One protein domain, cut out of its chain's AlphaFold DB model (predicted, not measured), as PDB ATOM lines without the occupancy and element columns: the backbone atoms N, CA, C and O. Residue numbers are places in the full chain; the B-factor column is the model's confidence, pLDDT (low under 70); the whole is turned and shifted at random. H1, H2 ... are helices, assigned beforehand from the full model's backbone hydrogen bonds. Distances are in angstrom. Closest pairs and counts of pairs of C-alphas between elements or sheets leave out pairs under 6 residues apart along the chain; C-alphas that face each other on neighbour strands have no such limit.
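Overview. This is residues 13 to 22 and 31 to 107 of the 130 residues of an uncharacterized protein of Deltaproteobacteria bacterium (UniProt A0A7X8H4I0). One long helix, H4, runs through the middle, with H3 crossing it on one side and H1 packed on H3. On the other side H2 crosses H4 about perpendicular to it, short H5 packs on H4, and H6 lies off at the end of a long link, touching no helix. The printed part has 87 residues with six named helices, H1 to H6 in order along the chain, and no named strand; the class is all helix. It is compact, with a radius of gyration of the C-alphas of 12.1 A and a rounded outline of 32 by 27 by 23 A.

Along the chain. H4, residues 63 to 81, spans 25.8 A, from C-alpha 63 at (-31.691, 46.456, -16.437) to C-alpha 81 at (-10.347, 49.881, -30.559). H3, residues 46 to 58, spans 18.7 A. H1, residues 13 to 20, begins at (-14.976, 59.050, -18.659) and spans 10.5 A. H2 holds residues 33 to 38, H5 residues 86 to 89 and H6 residues 101 to 105.

Arrangement. H4 is the hub, touching 3 other helices, H2, H3 and H5, and the helix packing is mostly crossed, the helices that touch standing at an angle to each other: of the 3 pairs H1 and H3, H2 and H4, and H3 and H4, 0 are at a shallow tilt. H2 touches residues 64 to 71 of H4 about perpendicular, at 81 degrees; closest C-alphas Cys 33 and Glu 64, 5.3 A. H3, with residues 51 to 56, touches residues 63 to 70 of H4 at a steep tilt of 66 degrees, opposite ways; closest C-alphas Ile 52 and Ser 66, 5.7 A. H1 touches H3 at a steep tilt of 48 degrees, the same way; closest C-alphas Glu 20 and Lys 55, 5.2 A. H5 touches residues 71 to 78 of H4; closest C-alphas Leu 74 and Leu 86, 5.1 A. Every O i to N i+4 pair is within hydrogen-bond range in H1, H2, H3, H4 and H6; H5 is too short for one.

Size, cuts and confidence. The farthest C-alphas, Lys 58 and Glu 95, are 33.9 A apart. Residues 23 to 30 are not printed; C-alphas 22 and 31 are 18.3 A apart across the cut. The link from H5 to H6 is long, 11 residues. Residue 31 alone has pLDDT under 70.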
ATOM      1  N   GLU A  13     -14.017  57.969 -18.448       88.19
ATOM      2  CA  GLU A  13     -14.976  59.050 -18.659       88.19
ATOM      3  C   GLU A  13     -15.467  59.078 -20.103       88.19
ATOM      4  O   GLU A  13     -16.666  59.238 -20.352       88.19
ATOM      5  N   ARG A  14     -14.554  58.893 -21.064       92.31
ATOM      6  CA  ARG A  14     -14.914  58.747 -22.472       92.31
ATOM      7  C   ARG A  14     -15.831  57.549 -22.678       92.31
ATOM      8  O   ARG A  14     -16.892  57.726 -23.268       92.31
ATOM      9  N   LEU A  15     -15.479  56.373 -22.154       91.31
ATOM     10  CA  LEU A  15     -16.303  55.168 -22.314       91.31
ATOM     11  C   LEU A  15     -17.697  55.317 -21.692       91.31
ATOM     12  O   LEU A  15     -18.676  54.899 -22.303       91.31
ATOM     13  N   LEU A  16     -17.805  55.953 -20.519       90.94
ATOM     14  CA  LEU A  16     -19.091  56.255 -19.885       90.94
ATOM     15  C   LEU A  16     -19.953  57.155 -20.775       90.94
ATOM     16  O   LEU A  16     -21.122  56.842 -20.997       90.94
ATOM     17  N   ARG A  17     -19.382  58.239 -21.319       91.69
ATOM     18  CA  ARG A  17     -20.092  59.149 -22.236       91.69
ATOM     19  C   ARG A  17     -20.494  58.456 -23.536       91.69
ATOM     20  O   ARG A  17     -21.599  58.669 -24.029       91.69
ATOM     21  N   GLU A  18     -19.613  57.645 -24.109       93.81
ATOM     22  CA  GLU A  18     -19.895  56.905 -25.338       93.81
ATOM     23  C   GLU A  18     -21.022  55.890 -25.121       93.81
ATOM     24  O   GLU A  18     -21.973  55.872 -25.899       93.81
ATOM     25  N   PHE A  19     -20.977  55.106 -24.039       93.50
ATOM     26  CA  PHE A  19     -22.018  54.126 -23.730       93.50
ATOM     27  C   PHE A  19     -23.368  54.779 -23.430       93.50
ATOM     28  O   PHE A  19     -24.414  54.347 -23.915       93.50
ATOM     29  N   GLU A  20     -23.350  55.884 -22.687       91.00
ATOM     30  CA  GLU A  20     -24.542  56.677 -22.411       91.00
ATOM     31  C   GLU A  20     -25.245  57.124 -23.712       91.00
ATOM     32  O   GLU A  20     -26.464  57.264 -23.732       91.00
ATOM     33  N   ASN A  21     -24.523  57.312 -24.822       91.06
ATOM     34  CA  ASN A  21     -25.083  57.666 -26.137       91.06
ATOM     35  C   ASN A  21     -25.192  56.483 -27.119       91.06
ATOM     36  O   ASN A  21     -25.592  56.683 -28.260       91.06
ATOM     37  N   PHE A  22     -24.815  55.273 -26.711       90.56
ATOM     38  CA  PHE A  22     -24.749  54.123 -27.606       90.56
ATOM     39  C   PHE A  22     -26.130  53.510 -27.866       90.56
ATOM     40  O   PHE A  22     -26.759  52.996 -26.946       90.56
ATOM     41  N   ALA A  31     -31.413  37.657 -29.765       66.81
ATOM     42  CA  ALA A  31     -31.083  36.997 -28.501       66.81
ATOM     43  C   ALA A  31     -31.839  37.624 -27.313       66.81
ATOM     44  O   ALA A  31     -31.929  38.851 -27.194       66.81
ATOM     45  N   ALA A  32     -32.355  36.780 -26.415       76.81
ATOM     46  CA  ALA A  32     -33.121  37.211 -25.248       76.81
ATOM     47  C   ALA A  32     -32.235  37.944 -24.222       76.81
ATOM     48  O   ALA A  32     -31.133  37.492 -23.907       76.81
ATOM     49  N   CYS A  33     -32.708  39.078 -23.691       82.88
ATOM     50  CA  CYS A  33     -31.932  39.945 -22.789       82.88
ATOM     51  C   CYS A  33     -31.491  39.245 -21.485       82.88
ATOM     52  O   CYS A  33     -30.463  39.592 -20.900       82.88
ATOM     53  N   ASP A  34     -32.233  38.231 -21.036       85.88
ATOM     54  CA  ASP A  34     -31.919  37.463 -19.831       85.88
ATOM     55  C   ASP A  34     -30.641  36.620 -19.983       85.88
ATOM     56  O   ASP A  34     -29.891  36.471 -19.017       85.88
ATOM     57  N   THR A  35     -30.336  36.128 -21.188       88.19
ATOM     58  CA  THR A  35     -29.108  35.354 -21.459       88.19
ATOM     59  C   THR A  35     -27.837  36.180 -21.249       88.19
ATOM     60  O   THR A  35     -26.870  35.687 -20.664       88.19
ATOM     61  N   PHE A  36     -27.860  37.460 -21.632       90.44
ATOM     62  CA  PHE A  36     -26.762  38.400 -21.382       90.44
ATOM     63  C   PHE A  36     -26.590  38.661 -19.890       90.44
ATOM     64  O   PHE A  36     -25.471  38.660 -19.389       90.44
ATOM     65  N   THR A  37     -27.702  38.819 -19.174       91.00
ATOM     66  CA  THR A  37     -27.687  39.039 -17.725       91.00
ATOM     67  C   THR A  37     -27.107  37.842 -16.978       91.00
ATOM     68  O   THR A  37     -26.274  38.024 -16.101       91.00
ATOM     69  N   ARG A  38     -27.477  36.612 -17.358       90.56
ATOM     70  CA  ARG A  38     -26.906  35.390 -16.761       90.56
ATOM     71  C   ARG A  38     -25.429  35.189 -17.079       90.56
ATOM     72  O   ARG A  38     -24.736  34.536 -16.311       90.56
ATOM     73  N   SER A  39     -24.968  35.737 -18.199       90.88
ATOM     74  CA  SER A  39     -23.563  35.662 -18.606       90.88
ATOM     75  C   SER A  39     -22.723  36.792 -18.007       90.88
ATOM     76  O   SER A  39     -21.530  36.864 -18.275       90.88
ATOM     77  N   LEU A  40     -23.312  37.702 -17.226       92.94
ATOM     78  CA  LEU A  40     -22.575  38.762 -16.548       92.94
ATOM     79  C   LEU A  40     -21.704  38.165 -15.432       92.94
ATOM     80  O   LEU A  40     -22.122  37.246 -14.729       92.94
ATOM     81  N   ILE A  41     -20.486  38.681 -15.259       90.81
ATOM     82  CA  ILE A  41     -19.607  38.236 -14.171       90.81
ATOM     83  C   ILE A  41     -20.221  38.608 -12.822       90.81
ATOM     84  O   ILE A  41     -20.707  39.726 -12.635       90.81
ATOM     85  N   HIS A  42     -20.166  37.670 -11.872       88.94
ATOM     86  CA  HIS A  42     -20.646  37.865 -10.510       88.94
ATOM     87  C   HIS A  42     -19.532  37.638  -9.467       88.94
ATOM     88  O   HIS A  42     -18.871  36.598  -9.504       88.94
ATOM     89  N   PRO A  43     -19.335  38.564  -8.502       89.88
ATOM     90  CA  PRO A  43     -20.054  39.835  -8.336       89.88
ATOM     91  C   PRO A  43     -19.827  40.793  -9.517       89.88
ATOM     92  O   PRO A  43     -18.781  40.746 -10.161       89.88
ATOM     93  N   VAL A  44     -20.824  41.641  -9.801       89.81
ATOM     94  CA  VAL A  44     -20.770  42.563 -10.945       89.81
ATOM     95  C   VAL A  44     -19.610  43.539 -10.745       89.81
ATOM     96  O   VAL A  44     -19.558  44.195  -9.701       89.81
ATOM     97  N   PRO A  45     -18.681  43.668 -11.709       88.75
ATOM     98  CA  PRO A  45     -17.587  44.620 -11.590       88.75
ATOM     99  C   PRO A  45     -18.098  46.063 -11.498       88.75
ATOM    100  O   PRO A  45     -19.016  46.456 -12.218       88.75
ATOM    101  N   GLU A  46     -17.452  46.890 -10.674       88.12
ATOM    102  CA  GLU A  46     -17.899  48.265 -10.394       88.12
ATOM    103  C   GLU A  46     -18.056  49.117 -11.670       88.12
ATOM    104  O   GLU A  46     -18.980  49.922 -11.801       88.12
ATOM    105  N   PHE A  47     -17.167  48.930 -12.648       86.62
ATOM    106  CA  PHE A  47     -17.222  49.663 -13.914       86.62
ATOM    107  C   PHE A  47     -18.452  49.298 -14.751       86.62
ATOM    108  O   PHE A  47     -19.039  50.166 -15.399       86.62
ATOM    109  N   VAL A  48     -18.855  48.026 -14.709       93.06
ATOM    110  CA  VAL A  48     -20.045  47.517 -15.394       93.06
ATOM    111  C   VAL A  48     -21.284  48.114 -14.745       93.06
ATOM    112  O   VAL A  48     -22.143  48.652 -15.440       93.06
ATOM    113  N   GLU A  49     -21.348  48.099 -13.413       93.38
ATOM    114  CA  GLU A  49     -22.463  48.685 -12.674       93.38
ATOM    115  C   GLU A  49     -22.618  50.182 -12.981       93.38
ATOM    116  O   GLU A  49     -23.716  50.635 -13.308       93.38
ATOM    117  N   LYS A  50     -21.516  50.942 -12.981       91.75
ATOM    118  CA  LYS A  50     -21.517  52.370 -13.344       91.75
ATOM    119  C   LYS A  50     -22.049  52.622 -14.755       91.75
ATOM    120  O   LYS A  50     -22.856  53.534 -14.942       91.75
ATOM    121  N   LEU A  51     -21.620  51.824 -15.735       92.69
ATOM    122  CA  LEU A  51     -22.092  51.926 -17.119       92.69
ATOM    123  C   LEU A  51     -23.598  51.646 -17.208       92.69
ATOM    124  O   LEU A  51     -24.340  52.473 -17.740       92.69
ATOM    125  N   ILE A  52     -24.058  50.528 -16.638       93.25
ATOM    126  CA  ILE A  52     -25.473  50.128 -16.659       93.25
ATOM    127  C   ILE A  52     -26.352  51.199 -16.004       93.25
ATOM    128  O   ILE A  52     -27.331  51.640 -16.603       93.25
ATOM    129  N   GLN A  53     -25.982  51.672 -14.811       92.06
ATOM    130  CA  GLN A  53     -26.748  52.694 -14.093       92.06
ATOM    131  C   GLN A  53     -26.860  53.996 -14.888       92.06
ATOM    132  O   GLN A  53     -27.929  54.602 -14.933       92.06
ATOM    133  N   LYS A  54     -25.783  54.419 -15.561       89.12
ATOM    134  CA  LYS A  54     -25.817  55.606 -16.423       89.12
ATOM    135  C   LYS A  54     -26.790  55.453 -17.585       89.12
ATOM    136  O   LYS A  54     -27.539  56.386 -17.870       89.12
ATOM    137  N   LYS A  55     -26.821  54.279 -18.214       90.06
ATOM    138  CA  LYS A  55     -27.730  54.005 -19.327       90.06
ATOM    139  C   LYS A  55     -29.193  54.015 -18.886       90.06
ATOM    140  O   LYS A  55     -29.975  54.746 -19.480       90.06
ATOM    141  N   ILE A  56     -29.520  53.322 -17.791       91.06
ATOM    142  CA  ILE A  56     -30.872  53.284 -17.194       91.06
ATOM    143  C   ILE A  56     -31.359  54.684 -16.782       91.06
ATOM    144  O   ILE A  56     -32.541  55.005 -16.877       91.06
ATOM    145  N   GLN A  57     -30.463  55.536 -16.278       88.81
ATOM    146  CA  GLN A  57     -30.835  56.895 -15.871       88.81
ATOM    147  C   GLN A  57     -31.202  57.782 -17.062       88.81
ATOM    148  O   GLN A  57     -32.073  58.643 -16.937       88.81
ATOM    149  N   LYS A  58     -30.526  57.600 -18.198       86.94
ATOM    150  CA  LYS A  58     -30.744  58.422 -19.388       86.94
ATOM    151  C   LYS A  58     -31.869  57.891 -20.267       86.94
ATOM    152  O   LYS A  58     -32.721  58.656 -20.713       86.94
ATOM    153  N   GLU A  59     -31.855  56.596 -20.533       75.44
ATOM    154  CA  GLU A  59     -32.843  55.902 -21.342       75.44
ATOM    155  C   GLU A  59     -33.687  55.054 -20.400       75.44
ATOM    156  O   GLU A  59     -33.145  54.356 -19.553       75.44
ATOM    157  N   LYS A  60     -35.017  55.101 -20.521       76.56
ATOM    158  CA  LYS A  60     -35.942  54.328 -19.669       76.56
ATOM    159  C   LYS A  60     -35.928  52.824 -20.004       76.56
ATOM    160  O   LYS A  60     -36.988  52.217 -20.125       76.56
ATOM    161  N   LEU A  61     -34.743  52.258 -20.208       84.00
ATOM    162  CA  LEU A  61     -34.505  50.844 -20.432       84.00
ATOM    163  C   LEU A  61     -34.572  50.088 -19.107       84.00
ATOM    164  O   LEU A  61     -34.231  50.603 -18.039       84.00
ATOM    165  N   SER A  62     -34.985  48.832 -19.197       90.44
ATOM    166  CA  SER A  62     -34.804  47.854 -18.132       90.44
ATOM    167  C   SER A  62     -33.318  47.566 -17.885       90.44
ATOM    168  O   SER A  62     -32.428  47.920 -18.671       90.44
ATOM    169  N   TYR A  63     -33.042  46.900 -16.764       91.62
ATOM    170  CA  TYR A  63     -31.691  46.456 -16.437       91.62
ATOM    171  C   TYR A  63     -31.166  45.482 -17.497       91.62
ATOM    172  O   TYR A  63     -30.057  45.648 -17.995       91.62
ATOM    173  N   GLU A  64     -31.989  44.520 -17.907       91.31
ATOM    174  CA  GLU A  64     -31.650  43.480 -18.874       91.31
ATOM    175  C   GLU A  64     -31.362  44.064 -20.264       91.31
ATOM    176  O   GLU A  64     -30.391  43.675 -20.917       91.31
ATOM    177  N   GLU A  65     -32.162  45.036 -20.709       89.75
ATOM    178  CA  GLU A  65     -31.902  45.783 -21.948       89.75
ATOM    179  C   GLU A  65     -30.582  46.557 -21.868       89.75
ATOM    180  O   GLU A  65     -29.808  46.568 -22.825       89.75
ATOM    181  N   SER A  66     -30.279  47.146 -20.710       92.50
ATOM    182  CA  SER A  66     -29.029  47.880 -20.491       92.50
ATOM    183  C   SER A  66     -27.806  46.957 -20.467       92.50
ATOM    184  O   SER A  66     -26.761  47.314 -21.010       92.50
ATOM    185  N   VAL A  67     -27.925  45.752 -19.897       93.75
ATOM    186  CA  VAL A  67     -26.867  44.726 -19.925       93.75
ATOM    187  C   VAL A  67     -26.626  44.230 -21.350       93.75
ATOM    188  O   VAL A  67     -25.476  44.121 -21.780       93.75
ATOM    189  N   LYS A  68     -27.691  43.980 -22.118       91.31
ATOM    190  CA  LYS A  68     -27.572  43.617 -23.535       91.31
ATOM    191  C   LYS A  68     -26.904  44.734 -24.345       91.31
ATOM    192  O   LYS A  68     -25.982  44.466 -25.112       91.31
ATOM    193  N   ALA A  69     -27.308  45.988 -24.140       91.88
ATOM    194  CA  ALA A  69     -26.665  47.135 -24.778       91.88
ATOM    195  C   ALA A  69     -25.178  47.229 -24.406       91.88
ATOM    196  O   ALA A  69     -24.343  47.496 -25.273       91.88
ATOM    197  N   LEU A  70     -24.830  46.967 -23.139       94.12
ATOM    198  CA  LEU A  70     -23.443  46.938 -22.677       94.12
ATOM    199  C   LEU A  70     -22.632  45.866 -23.403       94.12
ATOM    200  O   LEU A  70     -21.520  46.148 -23.842       94.12
ATOM    201  N   TYR A  71     -23.182  44.663 -23.567       92.88
ATOM    202  CA  TYR A  71     -22.524  43.605 -24.328       92.88
ATOM    203  C   TYR A  71     -22.175  44.073 -25.745       92.88
ATOM    204  O   TYR A  71     -21.012  44.017 -26.150       92.88
ATOM    205  N   CYS A  72     -23.162  44.602 -26.476       90.62
ATOM    206  CA  CYS A  72     -22.969  45.087 -27.843       90.62
ATOM    207  C   CYS A  72     -21.940  46.225 -27.907       90.62
ATOM    208  O   CYS A  72     -21.076  46.234 -28.783       90.62
ATOM    209  N   PHE A  73     -21.987  47.152 -26.947       92.81
ATOM    210  CA  PHE A  73     -21.019  48.239 -26.840       92.81
ATOM    211  C   PHE A  73     -19.593  47.715 -26.641       92.81
ATOM    212  O   PHE A  73     -18.689  48.083 -27.389       92.81
ATOM    213  N   LEU A  74     -19.373  46.826 -25.667       91.75
ATOM    214  CA  LEU A  74     -18.044  46.281 -25.378       91.75
ATOM    215  C   LEU A  74     -17.517  45.413 -26.527       91.75
ATOM    216  O   LEU A  74     -16.318  45.441 -26.814       91.75
ATOM    217  N   LEU A  75     -18.401  44.696 -27.221       89.75
ATOM    218  CA  LEU A  75     -18.067  43.970 -28.441       89.75
ATOM    219  C   LEU A  75     -17.586  44.929 -29.542       89.75
ATOM    220  O   LEU A  75     -16.527  44.708 -30.130       89.75
ATOM    221  N   GLN A  76     -18.296  46.038 -29.771       88.62
ATOM    222  CA  GLN A  76     -17.888  47.063 -30.735       88.62
ATOM    223  C   GLN A  76     -16.554  47.719 -30.348       88.62
ATOM    224  O   GLN A  76     -15.685  47.898 -31.202       88.62
ATOM    225  N   LYS A  77     -16.357  48.055 -29.065       89.94
ATOM    226  CA  LYS A  77     -15.089  48.620 -28.564       89.94
ATOM    227  C   LYS A  77     -13.921  47.677 -28.805       89.94
ATOM    228  O   LYS A  77     -12.817  48.118 -29.117       89.94
ATOM    229  N   ARG A  78     -14.165  46.377 -28.716       86.38
ATOM    230  CA  ARG A  78     -13.151  45.384 -29.016       86.38
ATOM    231  C   ARG A  78     -12.796  45.323 -30.496       86.38
ATOM    232  O   ARG A  78     -11.612  45.336 -30.813       86.38
ATOM    233  N   TYR A  79     -13.784  45.297 -31.388       84.56
ATOM    234  CA  TYR A  79     -13.526  45.285 -32.831       84.56
ATOM    235  C   TYR A  79     -12.850  46.571 -33.322       84.56
ATOM    236  O   TYR A  79     -11.915  46.511 -34.117       84.56
ATOM    237  N   ASN A  80     -13.287  47.728 -32.824       86.50
ATOM    238  CA  ASN A  80     -12.845  49.021 -33.348       86.50
ATOM    239  C   ASN A  80     -11.570  49.540 -32.678       86.50
ATOM    240  O   ASN A  80     -10.762  50.206 -33.321       86.50
ATOM    241  N   GLU A  81     -11.397  49.269 -31.384       86.38
ATOM    242  CA  GLU A  81     -10.347  49.881 -30.559       86.38
ATOM    243  C   GLU A  81      -9.458  48.842 -29.860       86.38
ATOM    244  O   GLU A  81      -8.582  49.216 -29.084       86.38
ATOM    245  N   LYS A  82      -9.664  47.538 -30.109       83.62
ATOM    246  CA  LYS A  82      -8.937  46.429 -29.460       83.62
ATOM    247  C   LYS A  82      -9.043  46.435 -27.924       83.62
ATOM    248  O   LYS A  82      -8.241  45.813 -27.228       83.62
ATOM    249  N   LEU A  83     -10.071  47.092 -27.377       84.12
ATOM    250  CA  LEU A  83     -10.344  47.120 -25.940       84.12
ATOM    251  C   LEU A  83     -10.972  45.797 -25.485       84.12
ATOM    252  O   LEU A  83     -12.102  45.469 -25.836       84.12
ATOM    253  N   ASN A  84     -10.263  45.050 -24.642       83.88
ATOM    254  CA  ASN A  84     -10.674  43.710 -24.202       83.88
ATOM    255  C   ASN A  84     -11.610  43.703 -22.977       83.88
ATOM    256  O   ASN A  84     -11.652  42.724 -22.238       83.88
ATOM    257  N   LEU A  85     -12.383  44.774 -22.772       87.56
ATOM    258  CA  LEU A  85     -13.288  44.945 -21.625       87.56
ATOM    259  C   LEU A  85     -14.439  43.936 -21.578       87.56
ATOM    260  O   LEU A  85     -14.933  43.630 -20.497       87.56
ATOM    261  N   LEU A  86     -14.832  43.389 -22.732       89.69
ATOM    262  CA  LEU A  86     -15.901  42.399 -22.839       89.69
ATOM    263  C   LEU A  86     -15.664  41.184 -21.918       89.69
ATOM    264  O   LEU A  86     -16.562  40.786 -21.184       89.69
ATOM    265  N   HIS A  87     -14.430  40.674 -21.882       87.12
ATOM    266  CA  HIS A  87     -14.030  39.531 -21.043       87.12
ATOM    267  C   HIS A  87     -13.960  39.848 -19.550       87.12
ATOM    268  O   HIS A  87     -13.917  38.940 -18.733       87.12
ATOM    269  N   PHE A  88     -13.911  41.131 -19.187       87.06
ATOM    270  CA  PHE A  88     -13.952  41.564 -17.790       87.06
ATOM    271  C   PHE A  88     -15.378  41.826 -17.309       87.06
ATOM    272  O   PHE A  88     -15.574  42.021 -16.116       87.06
ATOM    273  N   ALA A  89     -16.355  41.865 -18.216       90.88
ATOM    274  CA  ALA A  89     -17.757  42.089 -17.889       90.88
ATOM    275  C   ALA A  89     -18.586  40.799 -17.951       90.88
ATOM    276  O   ALA A  89     -19.521  40.655 -17.168       90.88
ATOM    277  N   PHE A  90     -18.241  39.862 -18.840       91.19
ATOM    278  CA  PHE A  90     -19.034  38.662 -19.100       91.19
ATOM    279  C   PHE A  90     -18.201  37.376 -19.019       91.19
ATOM    280  O   PHE A  90     -17.063  37.323 -19.483       91.19
ATOM    281  N   HIS A  91     -18.818  36.332 -18.468       89.06
ATOM    282  CA  HIS A  91     -18.423  34.937 -18.598       89.06
ATOM    283  C   HIS A  91     -18.682  34.502 -20.044       89.06
ATOM    284  O   HIS A  91     -19.824  34.242 -20.427       89.06
ATOM    285  N   ILE A  92     -17.634  34.532 -20.872       82.12
ATOM    286  CA  ILE A  92     -17.682  34.152 -22.289       82.12
ATOM    287  C   ILE A  92     -16.675  33.026 -22.526       82.12
ATOM    288  O   ILE A  92     -15.517  33.136 -22.120       82.12
ATOM    289  N   PHE A  93     -17.109  31.985 -23.240       79.19
ATOM    290  CA  PHE A  93     -16.337  30.775 -23.555       79.19
ATOM    291  C   PHE A  93     -15.998  29.900 -22.339       79.19
ATOM    292  O   PHE A  93     -15.063  29.101 -22.391       79.19
ATOM    293  N   ASP A  94     -16.755  30.034 -21.255       77.44
ATOM    294  CA  ASP A  94     -16.666  29.170 -20.083       77.44
ATOM    295  C   ASP A  94     -17.926  28.308 -19.914       77.44
ATOM    296  O   ASP A  94     -18.880  28.385 -20.688       77.44
ATOM    297  N   GLU A  95     -17.927  27.470 -18.881       76.00
ATOM    298  CA  GLU A  95     -19.050  26.590 -18.541       76.00
ATOM    299  C   GLU A  95     -20.315  27.333 -18.076       76.00
ATOM    300  O   GLU A  95     -21.386  26.734 -18.021       76.00
ATOM    301  N   ASN A  96     -20.203  28.628 -17.767       77.25
ATOM    302  CA  ASN A  96     -21.301  29.461 -17.275       77.25
ATOM    303  C   ASN A  96     -21.923  30.325 -18.381       77.25
ATOM    304  O   ASN A  96     -22.954  30.968 -18.161       77.25
ATOM    305  N   THR A  97     -21.316  30.349 -19.569       84.31
ATOM    306  CA  THR A  97     -21.771  31.159 -20.695       84.31
ATOM    307  C   THR A  97     -23.161  30.691 -21.133       84.31
ATOM    308  O   THR A  97     -23.343  29.561 -21.577       84.31
ATOM    309  N   CYS A  98     -24.154  31.577 -21.023       85.88
ATOM    310  CA  CYS A  98     -25.547  31.298 -21.393       85.88
ATOM    311  C   CYS A  98     -25.937  31.894 -22.758       85.88
ATOM    312  O   CYS A  98     -27.114  31.879 -23.123       85.88
ATOM    313  N   LEU A  99     -24.979  32.487 -23.472       85.31
ATOM    314  CA  LEU A  99     -25.206  33.122 -24.769       85.31
ATOM    315  C   LEU A  99     -25.470  32.066 -25.859       85.31
ATOM    316  O   LEU A  99     -24.853  31.002 -25.825       85.31
ATOM    317  N   PRO A 100     -26.343  32.349 -26.844       84.75
ATOM    318  CA  PRO A 100     -26.531  31.476 -28.004       84.75
ATOM    319  C   PRO A 100     -25.245  31.295 -28.820       84.75
ATOM    320  O   PRO A 100     -24.432  32.221 -28.914       84.75
ATOM    321  N   ASP A 101     -25.103  30.144 -29.480       82.25
ATOM    322  CA  ASP A 101     -23.925  29.808 -30.288       82.25
ATOM    323  C   ASP A 101     -23.642  30.860 -31.370       82.25
ATOM    324  O   ASP A 101     -22.486  31.184 -31.636       82.25
ATOM    325  N   GLU A 102     -24.669  31.458 -31.978       80.75
ATOM    326  CA  GLU A 102     -24.496  32.504 -32.991       80.75
ATOM    327  C   GLU A 102     -23.832  33.762 -32.418       80.75
ATOM    328  O   GLU A 102     -23.020  34.391 -33.095       80.75
ATOM    329  N   VAL A 103     -24.139  34.109 -31.163       82.31
ATOM    330  CA  VAL A 103     -23.531  35.245 -30.454       82.31
ATOM    331  C   VAL A 103     -22.094  34.909 -30.054       82.31
ATOM    332  O   VAL A 103     -21.189  35.724 -30.245       82.31
ATOM    333  N   ILE A 104     -21.865  33.693 -29.550       82.38
ATOM    334  CA  ILE A 104     -20.532  33.197 -29.182       82.38
ATOM    335  C   ILE A 104     -19.608  33.200 -30.408       82.38
ATOM    336  O   ILE A 104     -18.503  33.733 -30.342       82.38
ATOM    337  N   ASN A 105     -20.080  32.698 -31.550       80.06
ATOM    338  CA  ASN A 105     -19.310  32.622 -32.795       80.06
ATOM    339  C   ASN A 105     -18.951  33.997 -33.386       80.06
ATOM    340  O   ASN A 105     -17.976  34.112 -34.124       80.06
ATOM    341  N   GLN A 106     -19.716  35.045 -33.068       76.56
ATOM    342  CA  GLN A 106     -19.415  36.427 -33.465       76.56
ATOM    343  C   GLN A 106     -18.489  37.151 -32.477       76.56
ATOM    344  O   GLN A 106     -18.083  38.292 -32.719       76.56
ATOM    345  N   THR A 107     -18.160  36.521 -31.350       78.31
ATOM    346  CA  THR A 107     -17.364  37.137 -30.293       78.31
ATOM    347  C   THR A 107     -15.881  36.853 -30.520       78.31
ATOM    348  O   THR A 107     -15.499  35.692 -30.625       78.31
TER     349      THR A 107